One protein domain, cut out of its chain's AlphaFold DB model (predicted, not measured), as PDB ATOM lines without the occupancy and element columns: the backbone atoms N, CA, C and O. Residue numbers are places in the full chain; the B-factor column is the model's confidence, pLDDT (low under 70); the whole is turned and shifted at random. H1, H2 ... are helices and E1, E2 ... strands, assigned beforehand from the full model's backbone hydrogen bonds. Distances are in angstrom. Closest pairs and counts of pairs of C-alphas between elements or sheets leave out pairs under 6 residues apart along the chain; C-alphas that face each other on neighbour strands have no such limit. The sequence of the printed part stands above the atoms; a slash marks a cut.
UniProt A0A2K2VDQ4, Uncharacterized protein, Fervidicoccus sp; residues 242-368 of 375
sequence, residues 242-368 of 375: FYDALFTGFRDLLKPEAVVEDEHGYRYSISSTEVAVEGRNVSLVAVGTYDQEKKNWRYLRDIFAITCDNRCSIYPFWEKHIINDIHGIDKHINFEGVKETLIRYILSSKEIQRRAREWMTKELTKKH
ATOM      1  N   PHE A 242     -94.603 -75.793  31.799       96.56
ATOM      2  CA  PHE A 242     -94.686 -74.448  31.234       96.56
ATOM      3  C   PHE A 242     -93.389 -73.674  31.462       96.56
ATOM      4  O   PHE A 242     -92.891 -73.028  30.544       96.56
ATOM      5  N   TYR A 243     -92.800 -73.777  32.653       96.88
ATOM      6  CA  TYR A 243     -91.508 -73.152  32.935       96.88
ATOM      7  C   TYR A 243     -90.375 -73.796  32.134       96.88
ATOM      8  O   TYR A 243     -89.519 -73.083  31.615       96.88
ATOM      9  N   ASP A 244     -90.388 -75.120  31.979       96.69
ATOM     10  CA  ASP A 244     -89.440 -75.824  31.115       96.69
ATOM     11  C   ASP A 244     -89.537 -75.334  29.661       96.69
ATOM     12  O   ASP A 244     -88.509 -75.099  29.015       96.69
ATOM     13  N   ALA A 245     -90.762 -75.122  29.170       96.88
ATOM     14  CA  ALA A 245     -91.009 -74.541  27.857       96.88
ATOM     15  C   ALA A 245     -90.457 -73.115  27.774       96.88
ATOM     16  O   ALA A 245     -89.742 -72.804  26.826       96.88
ATOM     17  N   LEU A 246     -90.707 -72.275  28.785       97.06
ATOM     18  CA  LEU A 246     -90.201 -70.904  28.829       97.06
ATOM     19  C   LEU A 246     -88.667 -70.856  28.760       97.06
ATOM     20  O   LEU A 246     -88.128 -70.136  27.928       97.06
ATOM     21  N   PHE A 247     -87.957 -71.668  29.548       96.19
ATOM     22  CA  PHE A 247     -86.491 -71.768  29.466       96.19
ATOM     23  C   PHE A 247     -85.982 -72.183  28.085       96.19
ATOM     24  O   PHE A 247     -84.882 -71.796  27.695       96.19
ATOM     25  N   THR A 248     -86.765 -72.972  27.353       95.38
ATOM     26  CA  THR A 248     -86.379 -73.489  26.037       95.38
ATOM     27  C   THR A 248     -86.675 -72.481  24.924       95.38
ATOM     28  O   THR A 248     -85.824 -72.252  24.073       95.38
ATOM     29  N   GLY A 249     -87.859 -71.863  24.939       95.06
ATOM     30  CA  GLY A 249     -88.376 -71.060  23.825       95.06
ATOM     31  C   GLY A 249     -88.326 -69.546  24.017       95.06
ATOM     32  O   GLY A 249     -88.617 -68.814  23.078       95.06
ATOM     33  N   PHE A 250     -87.962 -69.027  25.198       94.50
ATOM     34  CA  PHE A 250     -88.030 -67.580  25.455       94.50
ATOM     35  C   PHE A 250     -87.198 -66.740  24.476       94.50
ATOM     36  O   PHE A 250     -87.624 -65.656  24.085       94.50
ATOM     37  N   ARG A 251     -86.035 -67.239  24.034       91.56
ATOM     38  CA  ARG A 251     -85.174 -66.523  23.075       91.56
ATOM     39  C   ARG A 251     -85.861 -66.295  21.724       91.56
ATOM     40  O   ARG A 251     -85.639 -65.249  21.116       91.56
ATOM     41  N   ASP A 252     -86.721 -67.215  21.300       92.94
ATOM     42  CA  ASP A 252     -87.461 -67.099  20.040       92.94
ATOM     43  C   ASP A 252     -88.583 -66.055  20.141       92.94
ATOM     44  O   ASP A 252     -88.917 -65.402  19.157       92.94
ATOM     45  N   LEU A 253     -89.081 -65.792  21.356       92.50
ATOM     46  CA  LEU A 253     -90.092 -64.763  21.622       92.50
ATOM     47  C   LEU A 253     -89.540 -63.328  21.583       92.50
ATOM     48  O   LEU A 253     -90.302 -62.362  21.654       92.50
ATOM     49  N   LEU A 254     -88.216 -63.143  21.494       88.25
ATOM     50  CA  LEU A 254     -87.586 -61.816  21.571       88.25
ATOM     51  C   LEU A 254     -87.787 -60.960  20.319       88.25
ATOM     52  O   LEU A 254     -87.494 -59.762  20.341       88.25
ATOM     53  N   LYS A 255     -88.281 -61.556  19.232       87.38
ATOM     54  CA  LYS A 255     -88.585 -60.859  17.985       87.38
ATOM     55  C   LYS A 255     -90.076 -61.003  17.684       87.38
ATOM     56  O   LYS A 255     -90.534 -62.116  17.433       87.38
ATOM     57  N   PRO A 256     -90.843 -59.905  17.719       87.00
ATOM     58  CA  PRO A 256     -92.237 -59.953  17.334       87.00
ATOM     59  C   PRO A 256     -92.389 -60.194  15.839       87.00
ATOM     60  O   PRO A 256     -91.636 -59.666  15.021       87.00
ATOM     61  N   GLU A 257     -93.408 -60.971  15.507       89.44
ATOM     62  CA  GLU A 257     -93.737 -61.391  14.145       89.44
ATOM     63  C   GLU A 257     -94.964 -60.646  13.617       89.44
ATOM     64  O   GLU A 257     -95.141 -60.487  12.410       89.44
ATOM     65  N   ALA A 258     -95.802 -60.148  14.527       85.75
ATOM     66  CA  ALA A 258     -96.977 -59.361  14.208       85.75
ATOM     67  C   ALA A 258     -97.077 -58.131  15.109       85.75
ATOM     68  O   ALA A 258     -96.658 -58.137  16.266       85.75
ATOM     69  N   VAL A 259     -97.686 -57.078  14.567       86.25
ATOM     70  CA  VAL A 259     -98.122 -55.910  15.330       86.25
ATOM     71  C   VAL A 259     -99.600 -55.719  15.067       86.25
ATOM     72  O   VAL A 259    -100.045 -55.759  13.922       86.25
ATOM     73  N   VAL A 260    -100.346 -55.510  16.135       77.81
ATOM     74  CA  VAL A 260    -101.787 -55.359  16.112       77.81
ATOM     75  C   VAL A 260    -102.179 -54.076  16.819       77.81
ATOM     76  O   VAL A 260    -101.502 -53.663  17.755       77.81
ATOM     77  N   GLU A 261    -103.239 -53.431  16.359       79.19
ATOM     78  CA  GLU A 261    -103.732 -52.177  16.922       79.19
ATOM     79  C   GLU A 261    -105.122 -52.407  17.514       79.19
ATOM     80  O   GLU A 261    -105.926 -53.129  16.917       79.19
ATOM     81  N   ASP A 262    -105.375 -51.870  18.706       72.00
ATOM     82  CA  ASP A 262    -106.705 -51.899  19.315       72.00
ATOM     83  C   ASP A 262    -107.580 -50.725  18.845       72.00
ATOM     84  O   ASP A 262    -107.146 -49.844  18.103       72.00
ATOM     85  N   GLU A 263    -108.839 -50.703  19.281       71.62
ATOM     86  CA  GLU A 263    -109.806 -49.655  18.919       71.62
ATOM     87  C   GLU A 263    -109.422 -48.240  19.402       71.62
ATOM     88  O   GLU A 263    -109.975 -47.253  18.918       71.62
ATOM     89  N   HIS A 264    -108.460 -48.134  20.322       75.12
ATOM     90  CA  HIS A 264    -107.953 -46.879  20.875       75.12
ATOM     91  C   HIS A 264    -106.627 -46.440  20.226       75.12
ATOM     92  O   HIS A 264    -106.062 -45.417  20.622       75.12
ATOM     93  N   GLY A 265    -106.122 -47.182  19.233       75.88
ATOM     94  CA  GLY A 265    -104.870 -46.886  18.537       75.88
ATOM     95  C   GLY A 265    -103.610 -47.395  19.247       75.88
ATOM     96  O   GLY A 265    -102.493 -47.044  18.847       75.88
ATOM     97  N   TYR A 266    -103.733 -48.208  20.302       77.88
ATOM     98  CA  TYR A 266    -102.572 -48.803  20.965       77.88
ATOM     99  C   TYR A 266    -102.040 -49.987  20.165       77.88
ATOM    100  O   TYR A 266    -102.775 -50.905  19.805       77.88
ATOM    101  N   ARG A 267    -100.722 -49.992  19.933       83.12
ATOM    102  CA  ARG A 267    -100.035 -51.031  19.161       83.12
ATOM    103  C   ARG A 267     -99.382 -52.068  20.071       83.12
ATOM    104  O   ARG A 267     -98.504 -51.753  20.879       83.12
ATOM    105  N   TYR A 268     -99.755 -53.322  19.860       84.69
ATOM    106  CA  TYR A 268     -99.255 -54.492  20.564       84.69
ATOM    107  C   TYR A 268     -98.479 -55.379  19.607       84.69
ATOM    108  O   TYR A 268     -98.932 -55.703  18.517       84.69
ATOM    109  N   SER A 269     -97.282 -55.759  20.010       90.69
ATOM    110  CA  SER A 269     -96.434 -56.696  19.291       90.69
ATOM    111  C   SER A 269     -96.658 -58.098  19.844       90.69
ATOM    112  O   SER A 269     -96.805 -58.266  21.057       90.69
ATOM    113  N   ILE A 270     -96.709 -59.086  18.955       90.19
ATOM    114  CA  ILE A 270     -96.963 -60.484  19.292       90.19
ATOM    115  C   ILE A 270     -95.852 -61.345  18.692       90.19
ATOM    116  O   ILE A 270     -95.431 -61.124  17.554       90.19
ATOM    117  N   SER A 271     -95.377 -62.313  19.468       93.44
ATOM    118  CA  SER A 271     -94.452 -63.357  19.025       93.44
ATOM    119  C   SER A 271     -94.960 -64.717  19.486       93.44
ATOM    120  O   SER A 271     -95.628 -64.806  20.521       93.44
ATOM    121  N   SER A 272     -94.659 -65.775  18.740       95.06
ATOM    122  CA  SER A 272     -95.002 -67.141  19.131       95.06
ATOM    123  C   SER A 272     -93.925 -68.136  18.733       95.06
ATOM    124  O   SER A 272     -93.267 -67.951  17.723       95.06
ATOM    125  N   THR A 273     -93.794 -69.214  19.499       96.00
ATOM    126  CA  THR A 273     -92.933 -70.358  19.164       96.00
ATOM    127  C   THR A 273     -93.550 -71.651  19.697       96.00
ATOM    128  O   THR A 273     -94.336 -71.615  20.649       96.00
ATOM    129  N   GLU A 274     -93.190 -72.795  19.120       96.06
ATOM    130  CA  GLU A 274     -93.526 -74.119  19.646       96.06
ATOM    131  C   GLU A 274     -92.267 -74.815  20.165       96.06
ATOM    132  O   GLU A 274     -91.258 -74.911  19.469       96.06
ATOM    133  N   VAL A 275     -92.334 -75.362  21.377       96.25
ATOM    134  CA  VAL A 275     -91.238 -76.140  21.965       96.25
ATOM    135  C   VAL A 275     -91.726 -77.496  22.453       96.25
ATOM    136  O   VAL A 275     -92.831 -77.627  22.976       96.25
ATOM    137  N   ALA A 276     -90.888 -78.520  22.300       95.00
ATOM    138  CA  ALA A 276     -91.153 -79.853  22.828       95.00
ATOM    139  C   ALA A 276     -90.520 -80.012  24.218       95.00
ATOM    140  O   ALA A 276     -89.309 -79.864  24.379       95.00
ATOM    141  N   VAL A 277     -91.334 -80.350  25.218       92.69
ATOM    142  CA  VAL A 277     -90.927 -80.572  26.609       92.69
ATOM    143  C   VAL A 277     -91.499 -81.900  27.079       92.69
ATOM    144  O   VAL A 277     -92.705 -82.116  27.006       92.69
ATOM    145  N   GLU A 278     -90.638 -82.805  27.549       88.06
ATOM    146  CA  GLU A 278     -91.046 -84.124  28.067       88.06
ATOM    147  C   GLU A 278     -91.978 -84.897  27.096       88.06
ATOM    148  O   GLU A 278     -92.917 -85.581  27.499       88.06
ATOM    149  N   GLY A 279     -91.728 -84.774  25.783       88.19
ATOM    150  CA  GLY A 279     -92.514 -85.430  24.728       88.19
ATOM    151  C   GLY A 279     -93.862 -84.772  24.410       88.19
ATOM    152  O   GLY A 279     -94.630 -85.321  23.622       88.19
ATOM    153  N   ARG A 280     -94.155 -83.608  24.999       90.75
ATOM    154  CA  ARG A 280     -95.356 -82.810  24.734       90.75
ATOM    155  C   ARG A 280     -94.978 -81.499  24.068       90.75
ATOM    156  O   ARG A 280     -93.978 -80.885  24.429       90.75
ATOM    157  N   ASN A 281     -95.807 -81.038  23.143       94.00
ATOM    158  CA  ASN A 281     -95.610 -79.723  22.553       94.00
ATOM    159  C   ASN A 281     -96.220 -78.669  23.483       94.00
ATOM    160  O   ASN A 281     -97.304 -78.852  24.053       94.00
ATOM    161  N   VAL A 282     -95.545 -77.533  23.610       96.31
ATOM    162  CA  VAL A 282     -96.017 -76.345  24.321       96.31
ATOM    163  C   VAL A 282     -95.847 -75.155  23.388       96.31
ATOM    164  O   VAL A 282     -94.746 -74.875  22.927       96.31
ATOM    165  N   SER A 283     -96.949 -74.473  23.088       96.38
ATOM    166  CA  SER A 283     -96.918 -73.233  22.308       96.38
ATOM    167  C   SER A 283     -96.714 -72.076  23.274       96.38
ATOM    168  O   SER A 283     -97.465 -71.964  24.242       96.38
ATOM    169  N   LEU A 284     -95.730 -71.222  23.030       96.62
ATOM    170  CA  LEU A 284     -95.529 -69.985  23.769       96.62
ATOM    171  C   LEU A 284     -96.003 -68.802  22.932       96.62
ATOM    172  O   LEU A 284     -95.765 -68.764  21.727       96.62
ATOM    173  N   VAL A 285     -96.650 -67.832  23.572       93.62
ATOM    174  CA  VAL A 285     -97.113 -66.595  22.932       93.62
ATOM    175  C   VAL A 285     -96.766 -65.417  23.820       93.62
ATOM    176  O   VAL A 285     -97.293 -65.318  24.923       93.62
ATOM    177  N   ALA A 286     -95.901 -64.525  23.349       92.62
ATOM    178  CA  ALA A 286     -95.576 -63.278  24.031       92.62
ATOM    179  C   ALA A 286     -96.403 -62.125  23.462       92.62
ATOM    180  O   ALA A 286     -96.587 -62.027  22.247       92.62
ATOM    181  N   VAL A 287     -96.861 -61.230  24.335       89.06
ATOM    182  CA  VAL A 287     -97.560 -59.999  23.955       89.06
ATOM    183  C   VAL A 287     -97.017 -58.815  24.748       89.06
ATOM    184  O   VAL A 287     -96.774 -58.907  25.950       89.06
ATOM    185  N   GLY A 288     -96.842 -57.677  24.085       88.81
ATOM    186  CA  GLY A 288     -96.298 -56.469  24.708       88.81
ATOM    187  C   GLY A 288     -96.188 -55.313  23.726       88.81
ATOM    188  O   GLY A 288     -96.847 -55.317  22.690       88.81
ATOM    189  N   THR A 289     -95.330 -54.338  24.008       87.75
ATOM    190  CA  THR A 289     -94.951 -53.304  23.032       87.75
ATOM    191  C   THR A 289     -93.479 -53.438  22.700       87.75
ATOM    192  O   THR A 289     -92.639 -53.576  23.586       87.75
ATOM    193  N   TYR A 290     -93.164 -53.361  21.412       87.38
ATOM    194  CA  TYR A 290     -91.807 -53.465  20.902       87.38
ATOM    195  C   TYR A 290     -91.320 -52.119  20.368       87.38
ATOM    196  O   TYR A 290     -92.026 -51.455  19.602       87.38
ATOM    197  N   ASP A 291     -90.117 -51.721  20.767       86.50
ATOM    198  CA  ASP A 291     -89.417 -50.569  20.215       86.50
ATOM    199  C   ASP A 291     -88.643 -51.022  18.967       86.50
ATOM    200  O   ASP A 291     -87.654 -51.752  19.041       86.50
ATOM    201  N   GLN A 292     -89.130 -50.609  17.796       83.06
ATOM    202  CA  GLN A 292     -88.536 -50.980  16.508       83.06
ATOM    203  C   GLN A 292     -87.157 -50.342  16.288       83.06
ATOM    204  O   GLN A 292     -86.327 -50.923  15.588       83.06
ATOM    205  N   GLU A 293     -86.894 -49.172  16.879       85.44
ATOM    206  CA  GLU A 293     -85.617 -48.470  16.725       85.44
ATOM    207  C   GLU A 293     -84.535 -49.147  17.562       85.44
ATOM    208  O   GLU A 293     -83.439 -49.428  17.072       85.44
ATOM    209  N   LYS A 294     -84.871 -49.477  18.812       84.00
ATOM    210  CA  LYS A 294     -83.968 -50.160  19.747       84.00
ATOM    211  C   LYS A 294     -83.925 -51.675  19.562       84.00
ATOM    212  O   LYS A 294     -83.038 -52.327  20.111       84.00
ATOM    213  N   LYS A 295     -84.845 -52.232  18.767       84.69
ATOM    214  CA  LYS A 295     -84.997 -53.673  18.514       84.69
ATOM    215  C   LYS A 295     -85.118 -54.489  19.805       84.69
ATOM    216  O   LYS A 295     -84.549 -55.578  19.918       84.69
ATOM    217  N   ASN A 296     -85.877 -53.976  20.767       84.75
ATOM    218  CA  ASN A 296     -86.156 -54.644  22.032       84.75
ATOM    219  C   ASN A 296     -87.631 -54.501  22.421       84.75
ATOM    220  O   ASN A 296     -88.345 -53.607  21.962       84.75
ATOM    221  N   TRP A 297     -88.104 -55.401  23.283       85.56
ATOM    222  CA  TRP A 297     -89.382 -55.191  23.949       85.56
ATOM    223  C   TRP A 297     -89.261 -53.950  24.826       85.56
ATOM    224  O   TRP A 297     -88.407 -53.908  25.702       85.56
ATOM    225  N   ARG A 298     -90.109 -52.949  24.579       83.75
ATOM    226  CA  ARG A 298     -90.246 -51.796  25.469       83.75
ATOM    227  C   ARG A 298     -90.925 -52.208  26.766       83.75
ATOM    228  O   ARG A 298     -90.577 -51.681  27.810       83.75
ATOM    229  N   TYR A 299     -91.924 -53.082  26.648       82.44
ATOM    230  CA  TYR A 299     -92.481 -53.797  27.780       82.44
ATOM    231  C   TYR A 299     -93.064 -55.151  27.350       82.44
ATOM    232  O   TYR A 299     -93.678 -55.252  26.279       82.44
ATOM    233  N   LEU A 300     -92.887 -56.185  28.177       87.50
ATOM    234  CA  LEU A 300     -93.499 -57.511  28.026       87.50
ATOM    235  C   LEU A 300     -94.702 -57.604  28.959       87.50
ATOM    236  O   LEU A 300     -94.565 -57.572  30.178       87.50
ATOM    237  N   ARG A 301     -95.897 -57.704  28.379       85.25
ATOM    238  CA  ARG A 301     -97.147 -57.633  29.139       85.25
ATOM    239  C   ARG A 301     -97.533 -58.979  29.730       85.25
ATOM    240  O   ARG A 301     -97.891 -59.042  30.898       85.25
ATOM    241  N   ASP A 302     -97.475 -60.031  28.919       89.00
ATOM    242  CA  ASP A 302     -97.588 -61.409  29.394       89.00
ATOM    243  C   ASP A 302     -96.958 -62.386  28.391       89.00
ATOM    244  O   ASP A 302     -96.710 -62.057  27.223       89.00
ATOM    245  N   ILE A 303     -96.742 -63.613  28.858       93.06
ATOM    246  CA  ILE A 303     -96.412 -64.780  28.054       93.06
ATOM    247  C   ILE A 303     -97.434 -65.862  28.397       93.06
ATOM    248  O   ILE A 303     -97.657 -66.179  29.564       93.06
ATOM    249  N   PHE A 304     -98.044 -66.455  27.378       92.50
ATOM    250  CA  PHE A 304     -98.956 -67.581  27.524       92.50
ATOM    251  C   PHE A 304     -98.252 -68.850  27.087       92.50
ATOM    252  O   PHE A 304     -97.731 -68.908  25.976       92.50
ATOM    253  N   ALA A 305     -98.288 -69.878  27.924       95.00
ATOM    254  CA  ALA A 305     -97.932 -71.225  27.514       95.00
ATOM    255  C   ALA A 305     -99.197 -72.063  27.316       95.00
ATOM    256  O   ALA A 305    -100.062 -72.106  28.186       95.00
ATOM    257  N   ILE A 306     -99.324 -72.717  26.167       93.81
ATOM    258  CA  ILE A 306    -100.513 -73.475  25.776       93.81
ATOM    259  C   ILE A 306    -100.096 -74.909  25.476       93.81
ATOM    260  O   ILE A 306     -99.229 -75.149  24.636       93.81
ATOM    261  N   THR A 307    -100.733 -75.872  26.134       93.12
ATOM    262  CA  THR A 307    -100.515 -77.306  25.897       93.12
ATOM    263  C   THR A 307    -101.846 -78.011  25.677       93.12
ATOM    264  O   THR A 307    -102.848 -77.638  26.289       93.12
ATOM    265  N   CYS A 308    -101.872 -79.008  24.790       88.94
ATOM    266  CA  CYS A 308    -103.076 -79.753  24.429       88.94
ATOM    267  C   CYS A 308    -102.789 -81.246  24.246       88.94
ATOM    268  O   CYS A 308    -102.603 -81.728  23.126       88.94
ATOM    269  N   ASP A 309    -102.843 -81.988  25.352       80.56
ATOM    270  CA  ASP A 309    -102.840 -83.452  25.324       80.56
ATOM    271  C   ASP A 309    -104.266 -83.973  25.049       80.56
ATOM    272  O   ASP A 309    -104.741 -83.958  23.910       80.56
ATOM    273  N   ASN A 310    -104.972 -84.393  26.110       79.88
ATOM    274  CA  ASN A 310    -106.381 -84.814  26.102       79.88
ATOM    275  C   ASN A 310    -107.349 -83.648  26.355       79.88
ATOM    276  O   ASN A 310    -108.523 -83.704  25.992       79.88
ATOM    277  N   ARG A 311    -106.858 -82.607  27.029       83.88
ATOM    278  CA  ARG A 311    -107.522 -81.326  27.277       83.88
ATOM    279  C   ARG A 311    -106.483 -80.235  27.071       83.88
ATOM    280  O   ARG A 311    -105.290 -80.498  27.217       83.88
ATOM    281  N   CYS A 312    -106.949 -79.049  26.715       89.25
ATOM    282  CA  CYS A 312    -106.084 -77.898  26.558       89.25
ATOM    283  C   CYS A 312    -106.015 -77.094  27.851       89.25
ATOM    284  O   CYS A 312    -107.030 -76.912  28.528       89.25
ATOM    285  N   SER A 313    -104.822 -76.602  28.151       91.81
ATOM    286  CA  SER A 313    -104.536 -75.757  29.302       91.81
ATOM    287  C   SER A 313    -103.683 -74.579  28.859       91.81
ATOM    288  O   SER A 313    -102.790 -74.723  28.021       91.81
ATOM    289  N   ILE A 314    -103.970 -73.414  29.430       90.88
ATOM    290  CA  ILE A 314    -103.260 -72.162  29.194       90.88
ATOM    291  C   ILE A 314    -102.651 -71.716  30.517       90.88
ATOM    292  O   ILE A 314    -103.333 -71.689  31.539       90.88
ATOM    293  N   TYR A 315    -101.379 -71.350  30.490       92.81
ATOM    294  CA  TYR A 315    -100.649 -70.822  31.627       92.81
ATOM    295  C   TYR A 315    -100.151 -69.406  31.316       92.81
ATOM    296  O   TYR A 315     -99.112 -69.256  30.670       92.81
ATOM    297  N   PRO A 316    -100.899 -68.366  31.717       90.44
ATOM    298  CA  PRO A 316    -100.384 -66.998  31.797       90.44
ATOM    299  C   PRO A 316     -99.305 -66.869  32.882       90.44
ATOM    300  O   PRO A 316     -99.553 -67.156  34.060       90.44
ATOM    301  N   PHE A 317     -98.107 -66.423  32.507       91.25
ATOM    302  CA  PHE A 317     -96.987 -66.280  33.446       91.25
ATOM    303  C   PHE A 317     -97.173 -65.131  34.438       91.25
ATOM    304  O   PHE A 317     -96.695 -65.239  35.569       91.25
ATOM    305  N   TRP A 318     -97.894 -64.073  34.059       85.94
ATOM    306  CA  TRP A 318     -98.282 -62.996  34.974       85.94
ATOM    307  C   TRP A 318     -99.137 -63.511  36.144       85.94
ATOM    308  O   TRP A 318     -98.867 -63.250  37.316       85.94
ATOM    309  N   GLU A 319    -100.142 -64.321  35.823       81.75
ATOM    310  CA  GLU A 319    -101.173 -64.789  36.756       81.75
ATOM    311  C   GLU A 319    -100.783 -66.051  37.544       81.75
ATOM    312  O   GLU A 319    -101.365 -66.361  38.591       81.75
ATOM    313  N   LYS A 320     -99.790 -66.797  37.047       85.50
ATOM    314  CA  LYS A 320     -99.168 -67.949  37.718       85.50
ATOM    315  C   LYS A 320    -100.154 -69.076  38.072       85.50
ATOM    316  O   LYS A 320     -99.950 -69.786  39.062       85.50
ATOM    317  N   HIS A 321    -101.208 -69.278  37.279       86.38
ATOM    318  CA  HIS A 321    -102.167 -70.374  37.452       86.38
ATOM    319  C   HIS A 321    -102.679 -70.920  36.115       86.38
ATOM    320  O   HIS A 321    -102.616 -70.255  35.086       86.38
ATOM    321  N   ILE A 322    -103.177 -72.158  36.136       89.75
ATOM    322  CA  ILE A 322    -103.683 -72.843  34.945       89.75
ATOM    323  C   ILE A 322    -105.122 -72.422  34.666       89.75
ATOM    324  O   ILE A 322    -105.990 -72.481  35.538       89.75
ATOM    325  N   ILE A 323    -105.374 -72.075  33.411       88.06
ATOM    326  CA  ILE A 323    -106.681 -71.759  32.861       88.06
ATOM    327  C   ILE A 323    -107.079 -72.875  31.885       88.06
ATOM    328  O   ILE A 323    -106.370 -73.165  30.925       88.06
ATOM    329  N   ASN A 324    -108.240 -73.492  32.118       85.19
ATOM    330  CA  ASN A 324    -108.772 -74.593  31.294       85.19
ATOM    331  C   ASN A 324    -109.901 -74.158  30.343       85.19
ATOM    332  O   ASN A 324    -110.550 -74.994  29.718       85.19
ATOM    333  N   ASP A 325    -110.162 -72.856  30.267       76.94
ATOM    334  CA  ASP A 325    -111.173 -72.246  29.410       76.94
ATOM    335  C   ASP A 325    -110.604 -70.948  28.833       76.94
ATOM    336  O   ASP A 325    -110.121 -70.103  29.584       76.94
ATOM    337  N   ILE A 326    -110.685 -70.748  27.517       74.38
ATOM    338  CA  ILE A 326    -110.252 -69.497  26.885       74.38
ATOM    339  C   ILE A 326    -111.001 -68.276  27.448       74.38
ATOM    340  O   ILE A 326    -110.471 -67.173  27.430       74.38
ATOM    341  N   HIS A 327    -112.200 -68.447  28.016       69.88
ATOM    342  CA  HIS A 327    -112.913 -67.365  28.707       69.88
ATOM    343  C   HIS A 327    -112.377 -67.089  30.113       69.88
ATOM    344  O   HIS A 327    -112.622 -66.022  30.660       69.88
ATOM    345  N   GLY A 328    -111.603 -68.000  30.705       64.19
ATOM    346  CA  GLY A 328    -110.827 -67.704  31.909       64.19
ATOM    347  C   GLY A 328    -109.765 -66.641  31.641       64.19
ATOM    348  O   GLY A 328    -109.493 -65.826  32.514       64.19
ATOM    349  N   ILE A 329    -109.264 -66.556  30.403       65.56
ATOM    350  CA  ILE A 329    -108.416 -65.444  29.970       65.56
ATOM    351  C   ILE A 329    -109.158 -64.107  30.165       65.56
ATOM    352  O   ILE A 329    -108.569 -63.169  30.675       65.56
ATOM    353  N   ASP A 330    -110.463 -64.042  29.870       57.28
ATOM    354  CA  ASP A 330    -111.329 -62.842  29.955       57.28
ATOM    355  C   ASP A 330    -111.375 -62.193  31.347       57.28
ATOM    356  O   ASP A 330    -111.540 -60.988  31.470       57.28
ATOM    357  N   LYS A 331    -111.258 -62.993  32.413       60.56
ATOM    358  CA  LYS A 331    -111.355 -62.499  33.799       60.56
ATOM    359  C   LYS A 331    -110.037 -61.957  34.345       60.56
ATOM    360  O   LYS A 331    -110.047 -61.276  35.366       60.56
ATOM    361  N   HIS A 332    -108.927 -62.297  33.696       57.59
ATOM    362  CA  HIS A 332    -107.574 -62.073  34.207       57.59
ATOM    363  C   HIS A 332    -106.751 -61.176  33.274       57.59
ATOM    364  O   HIS A 332    -105.970 -60.338  33.716       57.59
ATOM    365  N   ILE A 333    -107.016 -61.253  31.972       57.78
ATOM    366  CA  ILE A 333    -106.603 -60.262  30.991       57.78
ATOM    367  C   ILE A 333    -107.538 -59.054  31.140       57.78
ATOM    368  O   ILE A 333    -108.575 -58.962  30.497       57.78
ATOM    369  N   ASN A 334    -107.123 -58.076  31.948       52.62
ATOM    370  CA  ASN A 334    -107.672 -56.712  31.978       52.62
ATOM    371  C   ASN A 334    -107.363 -55.925  30.667       52.62
ATOM    372  O   ASN A 334    -106.790 -54.836  30.695       52.62
ATOM    373  N   PHE A 335    -107.601 -56.537  29.499       58.88
ATOM    374  CA  PHE A 335    -107.221 -56.038  28.170       58.88
ATOM    375  C   PHE A 335    -108.458 -56.055  27.258       58.88
ATOM    376  O   PHE A 335    -108.501 -56.798  26.273       58.88
ATOM    377  N   GLU A 336    -109.470 -55.246  27.587       55.91
ATOM    378  CA  GLU A 336    -110.720 -55.187  26.811       55.91
ATOM    379  C   GLU A 336    -110.474 -54.959  25.300       55.91
ATOM    380  O   GLU A 336    -111.203 -55.522  24.490       55.91
ATOM    381  N   GLY A 337    -109.381 -54.288  24.900       59.84
ATOM    382  CA  GLY A 337    -109.050 -54.029  23.486       59.84
ATOM    383  C   GLY A 337    -108.152 -55.048  22.757       59.84
ATOM    384  O   GLY A 337    -108.158 -55.097  21.530       59.84
ATOM    385  N   VAL A 338    -107.366 -55.883  23.456       68.38
ATOM    386  CA  VAL A 338    -106.326 -56.738  22.812       68.38
ATOM    387  C   VAL A 338    -106.734 -58.199  22.732       68.38
ATOM    388  O   VAL A 338    -106.192 -58.965  21.936       68.38
ATOM    389  N   LYS A 339    -107.700 -58.606  23.554       74.19
ATOM    390  CA  LYS A 339    -108.106 -60.001  23.705       74.19
ATOM    391  C   LYS A 339    -108.524 -60.636  22.382       74.19
ATOM    392  O   LYS A 339    -107.995 -61.686  22.021       74.19
ATOM    393  N   GLU A 340    -109.466 -60.022  21.663       73.12
ATOM    394  CA  GLU A 340    -109.924 -60.558  20.376       73.12
ATOM    395  C   GLU A 340    -108.771 -60.693  19.393       73.12
ATOM    396  O   GLU A 340    -108.677 -61.676  18.661       73.12
ATOM    397  N   THR A 341    -107.870 -59.722  19.400       74.12
ATOM    398  CA  THR A 341    -106.769 -59.649  18.457       74.12
ATOM    399  C   THR A 341    -105.685 -60.679  18.755       74.12
ATOM    400  O   THR A 341    -105.214 -61.353  17.841       74.12
ATOM    401  N   LEU A 342    -105.367 -60.890  20.033       78.94
ATOM    402  CA  LEU A 342    -104.511 -61.981  20.489       78.94
ATOM    403  C   LEU A 342    -105.119 -63.340  20.126       78.94
ATOM    404  O   LEU A 342    -104.428 -64.203  19.593       78.94
ATOM    405  N   ILE A 343    -106.420 -63.526  20.349       79.50
ATOM    406  CA  ILE A 343    -107.118 -64.763  19.982       79.50
ATOM    407  C   ILE A 343    -107.068 -64.983  18.465       79.50
ATOM    408  O   ILE A 343    -106.707 -66.071  18.021       79.50
ATOM    409  N   ARG A 344    -107.366 -63.961  17.651       78.00
ATOM    410  CA  ARG A 344    -107.259 -64.033  16.182       78.00
ATOM    411  C   ARG A 344    -105.840 -64.383  15.738       78.00
ATOM    412  O   ARG A 344    -105.673 -65.204  14.835       78.00
ATOM    413  N   TYR A 345    -104.825 -63.810  16.385       83.31
ATOM    414  CA  TYR A 345    -103.433 -64.169  16.136       83.31
ATOM    415  C   TYR A 345    -103.174 -65.644  16.454       83.31
ATOM    416  O   TYR A 345    -102.699 -66.377  15.593       83.31
ATOM    417  N   ILE A 346    -103.558 -66.121  17.640       83.00
ATOM    418  CA  ILE A 346    -103.356 -67.522  18.039       83.00
ATOM    419  C   ILE A 346    -104.042 -68.484  17.054       83.00
ATOM    420  O   ILE A 346    -103.469 -69.507  16.681       83.00
ATOM    421  N   LEU A 347    -105.246 -68.145  16.586       84.38
ATOM    422  CA  LEU A 347    -105.996 -68.947  15.616       84.38
ATOM    423  C   LEU A 347    -105.389 -68.951  14.203       84.38
ATOM    424  O   LEU A 347    -105.655 -69.879  13.442       84.38
ATOM    425  N   SER A 348    -104.590 -67.946  13.843       83.19
ATOM    426  CA  SER A 348    -103.967 -67.825  12.516       83.19
ATOM    427  C   SER A 348    -102.481 -68.195  12.489       83.19
ATOM    428  O   SER A 348    -101.969 -68.567  11.431       83.19
ATOM    429  N   SER A 349    -101.791 -68.143  13.631       84.69
ATOM    430  CA  SER A 349    -100.368 -68.472  13.752       84.69
ATOM    431  C   SER A 349    -100.128 -69.957  13.504       84.69
ATOM    432  O   SER A 349    -100.834 -70.800  14.057       84.69
ATOM    433  N   LYS A 350     -99.114 -70.281  12.689       86.00
ATOM    434  CA  LYS A 350     -98.703 -71.662  12.381       86.00
ATOM    435  C   LYS A 350     -97.914 -72.313  13.516       86.00
ATOM    436  O   LYS A 350     -98.053 -73.521  13.682       86.00
ATOM    437  N   GLU A 351     -97.201 -71.510  14.305       87.00
ATOM    438  CA  GLU A 351     -96.371 -71.925  15.449       87.00
ATOM    439  C   GLU A 351     -97.194 -72.347  16.673       87.00
ATOM    440  O   GLU A 351     -96.661 -72.795  17.680       87.00
ATOM    441  N   ILE A 352     -98.517 -72.194  16.625       88.44
ATOM    442  CA  ILE A 352     -99.400 -72.709  17.668       88.44
ATOM    443  C   ILE A 352     -99.834 -74.127  17.316       88.44
ATOM    444  O   ILE A 352    -100.208 -74.424  16.181       88.44
ATOM    445  N   GLN A 353     -99.902 -75.005  18.308       89.50
ATOM    446  CA  GLN A 353    -100.406 -76.360  18.110       89.50
ATOM    447  C   GLN A 353    -101.802 -76.367  17.479       89.50
ATOM    448  O   GLN A 353    -102.740 -75.724  17.961       89.50
ATOM    449  N   ARG A 354    -101.991 -77.198  16.446       89.94
ATOM    450  CA  ARG A 354    -103.289 -77.347  15.761       89.94
ATOM    451  C   ARG A 354    -104.435 -77.657  16.728       89.94
ATOM    452  O   ARG A 354    -105.495 -77.052  16.613       89.94
ATOM    453  N   ARG A 355    -104.211 -78.558  17.693       88.31
ATOM    454  CA  ARG A 355    -105.218 -78.916  18.708       88.31
ATOM    455  C   ARG A 355    -105.616 -77.726  19.580       88.31
ATOM    456  O   ARG A 355    -106.793 -77.594  19.894       88.31
ATOM    457  N   ALA A 356    -104.665 -76.857  19.934       87.25
ATOM    458  CA  ALA A 356    -104.951 -75.643  20.691       87.25
ATOM    459  C   ALA A 356    -105.855 -74.702  19.901       87.25
ATOM    460  O   ALA A 356    -106.867 -74.253  20.434       87.25
ATOM    461  N   ARG A 357    -105.553 -74.483  18.615       89.62
ATOM    462  CA  ARG A 357    -106.400 -73.667  17.732       89.62
ATOM    463  C   ARG A 357    -107.816 -74.236  17.618       89.62
ATOM    464  O   ARG A 357    -108.777 -73.515  17.852       89.62
ATOM    465  N   GLU A 358    -107.944 -75.533  17.330       89.19
ATOM    466  CA  GLU A 358    -109.245 -76.213  17.209       89.19
ATOM    467  C   GLU A 358    -110.071 -76.120  18.501       89.19
ATOM    468  O   GLU A 358    -111.270 -75.831  18.464       89.19
ATOM    469  N   TRP A 359    -109.430 -76.333  19.655       88.44
ATOM    470  CA  TRP A 359    -110.074 -76.188  20.956       88.44
ATOM    471  C   TRP A 359    -110.522 -74.745  21.214       88.44
ATOM    472  O   TRP A 359    -111.679 -74.533  21.576       88.44
ATOM    473  N   MET A 360    -109.659 -73.756  20.969       85.75
ATOM    474  CA  MET A 360    -109.999 -72.341  21.141       85.75
ATOM    475  C   MET A 360    -111.174 -71.929  20.253       85.75
ATOM    476  O   MET A 360    -112.113 -71.306  20.747       85.75
ATOM    477  N   THR A 361    -111.186 -72.326  18.975       86.19
ATOM    478  CA  THR A 361    -112.328 -72.089  18.078       86.19
ATOM    479  C   THR A 361    -113.614 -72.670  18.665       86.19
ATOM    480  O   THR A 361    -114.628 -71.974  18.735       86.19
ATOM    481  N   LYS A 362    -113.576 -73.918  19.151       85.62
ATOM    482  CA  LYS A 362    -114.742 -74.568  19.758       85.62
ATOM    483  C   LYS A 362    -115.241 -73.817  20.996       85.62
ATOM    484  O   LYS A 362    -116.440 -73.571  21.097       85.62
ATOM    485  N   GLU A 363    -114.366 -73.431  21.924       81.19
ATOM    486  CA  GLU A 363    -114.780 -72.695  23.130       81.19
ATOM    487  C   GLU A 363    -115.343 -71.299  22.809       81.19
ATOM    488  O   GLU A 363    -116.302 -70.863  23.448       81.19
ATOM    489  N   LEU A 364    -114.829 -70.621  21.778       79.50
ATOM    490  CA  LEU A 364    -115.368 -69.335  21.315       79.50
ATOM    491  C   LEU A 364    -116.780 -69.476  20.732       79.50
ATOM    492  O   LEU A 364    -117.668 -68.695  21.077       79.50
ATOM    493  N   THR A 365    -117.019 -70.509  19.915       76.00
ATOM    494  CA  THR A 365    -118.349 -70.779  19.331       76.00
ATOM    495  C   THR A 365    -119.417 -71.144  20.366       76.00
ATOM    496  O   THR A 365    -120.598 -70.992  20.093       76.00
ATOM    497  N   LYS A 366    -119.044 -71.586  21.576       73.50
ATOM    498  CA  LYS A 366    -120.020 -71.844  22.653       73.50
ATOM    499  C   LYS A 366    -120.574 -70.567  23.290       73.50
ATOM    500  O   LYS A 366    -121.690 -70.591  23.795       73.50
ATOM    501  N   LYS A 367    -119.795 -69.477  23.316       63.69
ATOM    502  CA  LYS A 367    -120.195 -68.193  23.927       63.69
ATOM    503  C   LYS A 367    -121.044 -67.358  22.977       63.69
ATOM    504  O   LYS A 367    -121.960 -66.669  23.414       63.69
ATOM    505  N   HIS A 368    -120.751 -67.441  21.687       51.00
ATOM    506  CA  HIS A 368    -121.570 -66.820  20.669       51.00
ATOM    507  C   HIS A 368    -122.435 -67.890  20.009       51.00
ATOM    508  O   HIS A 368    -121.953 -68.631  19.157       51.00
TER     509      HIS A 368
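Overview. This is residues 242 to 368 of the 375 residues of an uncharacterized protein of Fervidicoccus sp (UniProt A0A2K2VDQ4). A twisted, curled sheet of five strands, three of them long, runs through the domain, with the helical hairpin H3 and H4 packed on one face and the short helix H1 on the other. H2 packs on H4, near the edge strand E5. The printed part has 127 residues, with four named helices and five named strands in the order H1 E1 E2 E3 E4 E5 H2 H3 H4, of mixed class. The sheet's order is E1 - E2 - E3 - E4 - E5, all antiparallel. The whole is compact, with a radius of gyration of the C-alphas of 13.9 A, and spans 43 by 35 by 26 A.

Along the chain. The sheet holds E1, residues 258 to 261; E2, residues 267 to 277, 31.8 A long from first to last C-alpha; E3, residues 280 to 291, 33.1 A; E4, residues 296 to 308, 30.4 A; and E5, residues 312 to 316, 13.4 A. E3 bends by 61 degrees at residue 288 and E4 by 93 degrees at residue 299. H1, residues 242 to 249, begins at C-alpha 242 (-94.686, -74.448, 31.234). H2 is residues 326 to 332, and H3 is residues 339 to 348, 14.3 A long. H4, residues 354 to 367, 20.9 A long, ends at C-alpha 367 (-120.195, -68.193, 23.927).

Arrangement. The strands form a meander, each the antiparallel neighbour of the one before. N 260 and O 268 are 2.8 A apart between E1 and E2, N 273 and O 284 3.0 A between E2 and E3, N 285 and O 304 2.8 A between E3 and E4, and N 307 and O 313 3.0 A between E4 and E5, each within hydrogen-bond range. There are three layers, with H2, H3 and H4 on one face of the sheet and H1 on the other. H1 only just lies over E3 alone and runs across the strands, at 68 degrees to E3 on the local plane, at a height over the sheet of 7.7 A; its closest C-alphas to E3 are those of Ala 245 and Val 282, 6.4 A apart. H3 lies over E2, slantwise to the strands, at a height of 9.0 A. H3 and H4 touch as a helical hairpin, at a steep tilt of 41 degrees, opposite ways; their closest C-alphas are those of Leu 347 and Arg 357, 5.2 A apart, and H4 touches with residues 357 to 361 alone. H4 touches H2 with residues 360 to 364 alone, closest at the C-alphas of Ile 326 and Met 360, 6.4 A. Every O i to N i+4 pair is within hydrogen-bond range in H1 and H3, 9 of 10 in H4, and 0 of 3 in H2, where 4 of 4 O i to N i+3 pairs are.

Size, cuts and confidence. The C-alphas farthest apart are those of Glu 293 and Asn 310, 42.9 A. The printed part has no cut and no long link. Mean pLDDT of the printed part is 84.2; residues 327 to 338 and 367 to 368 are under 70.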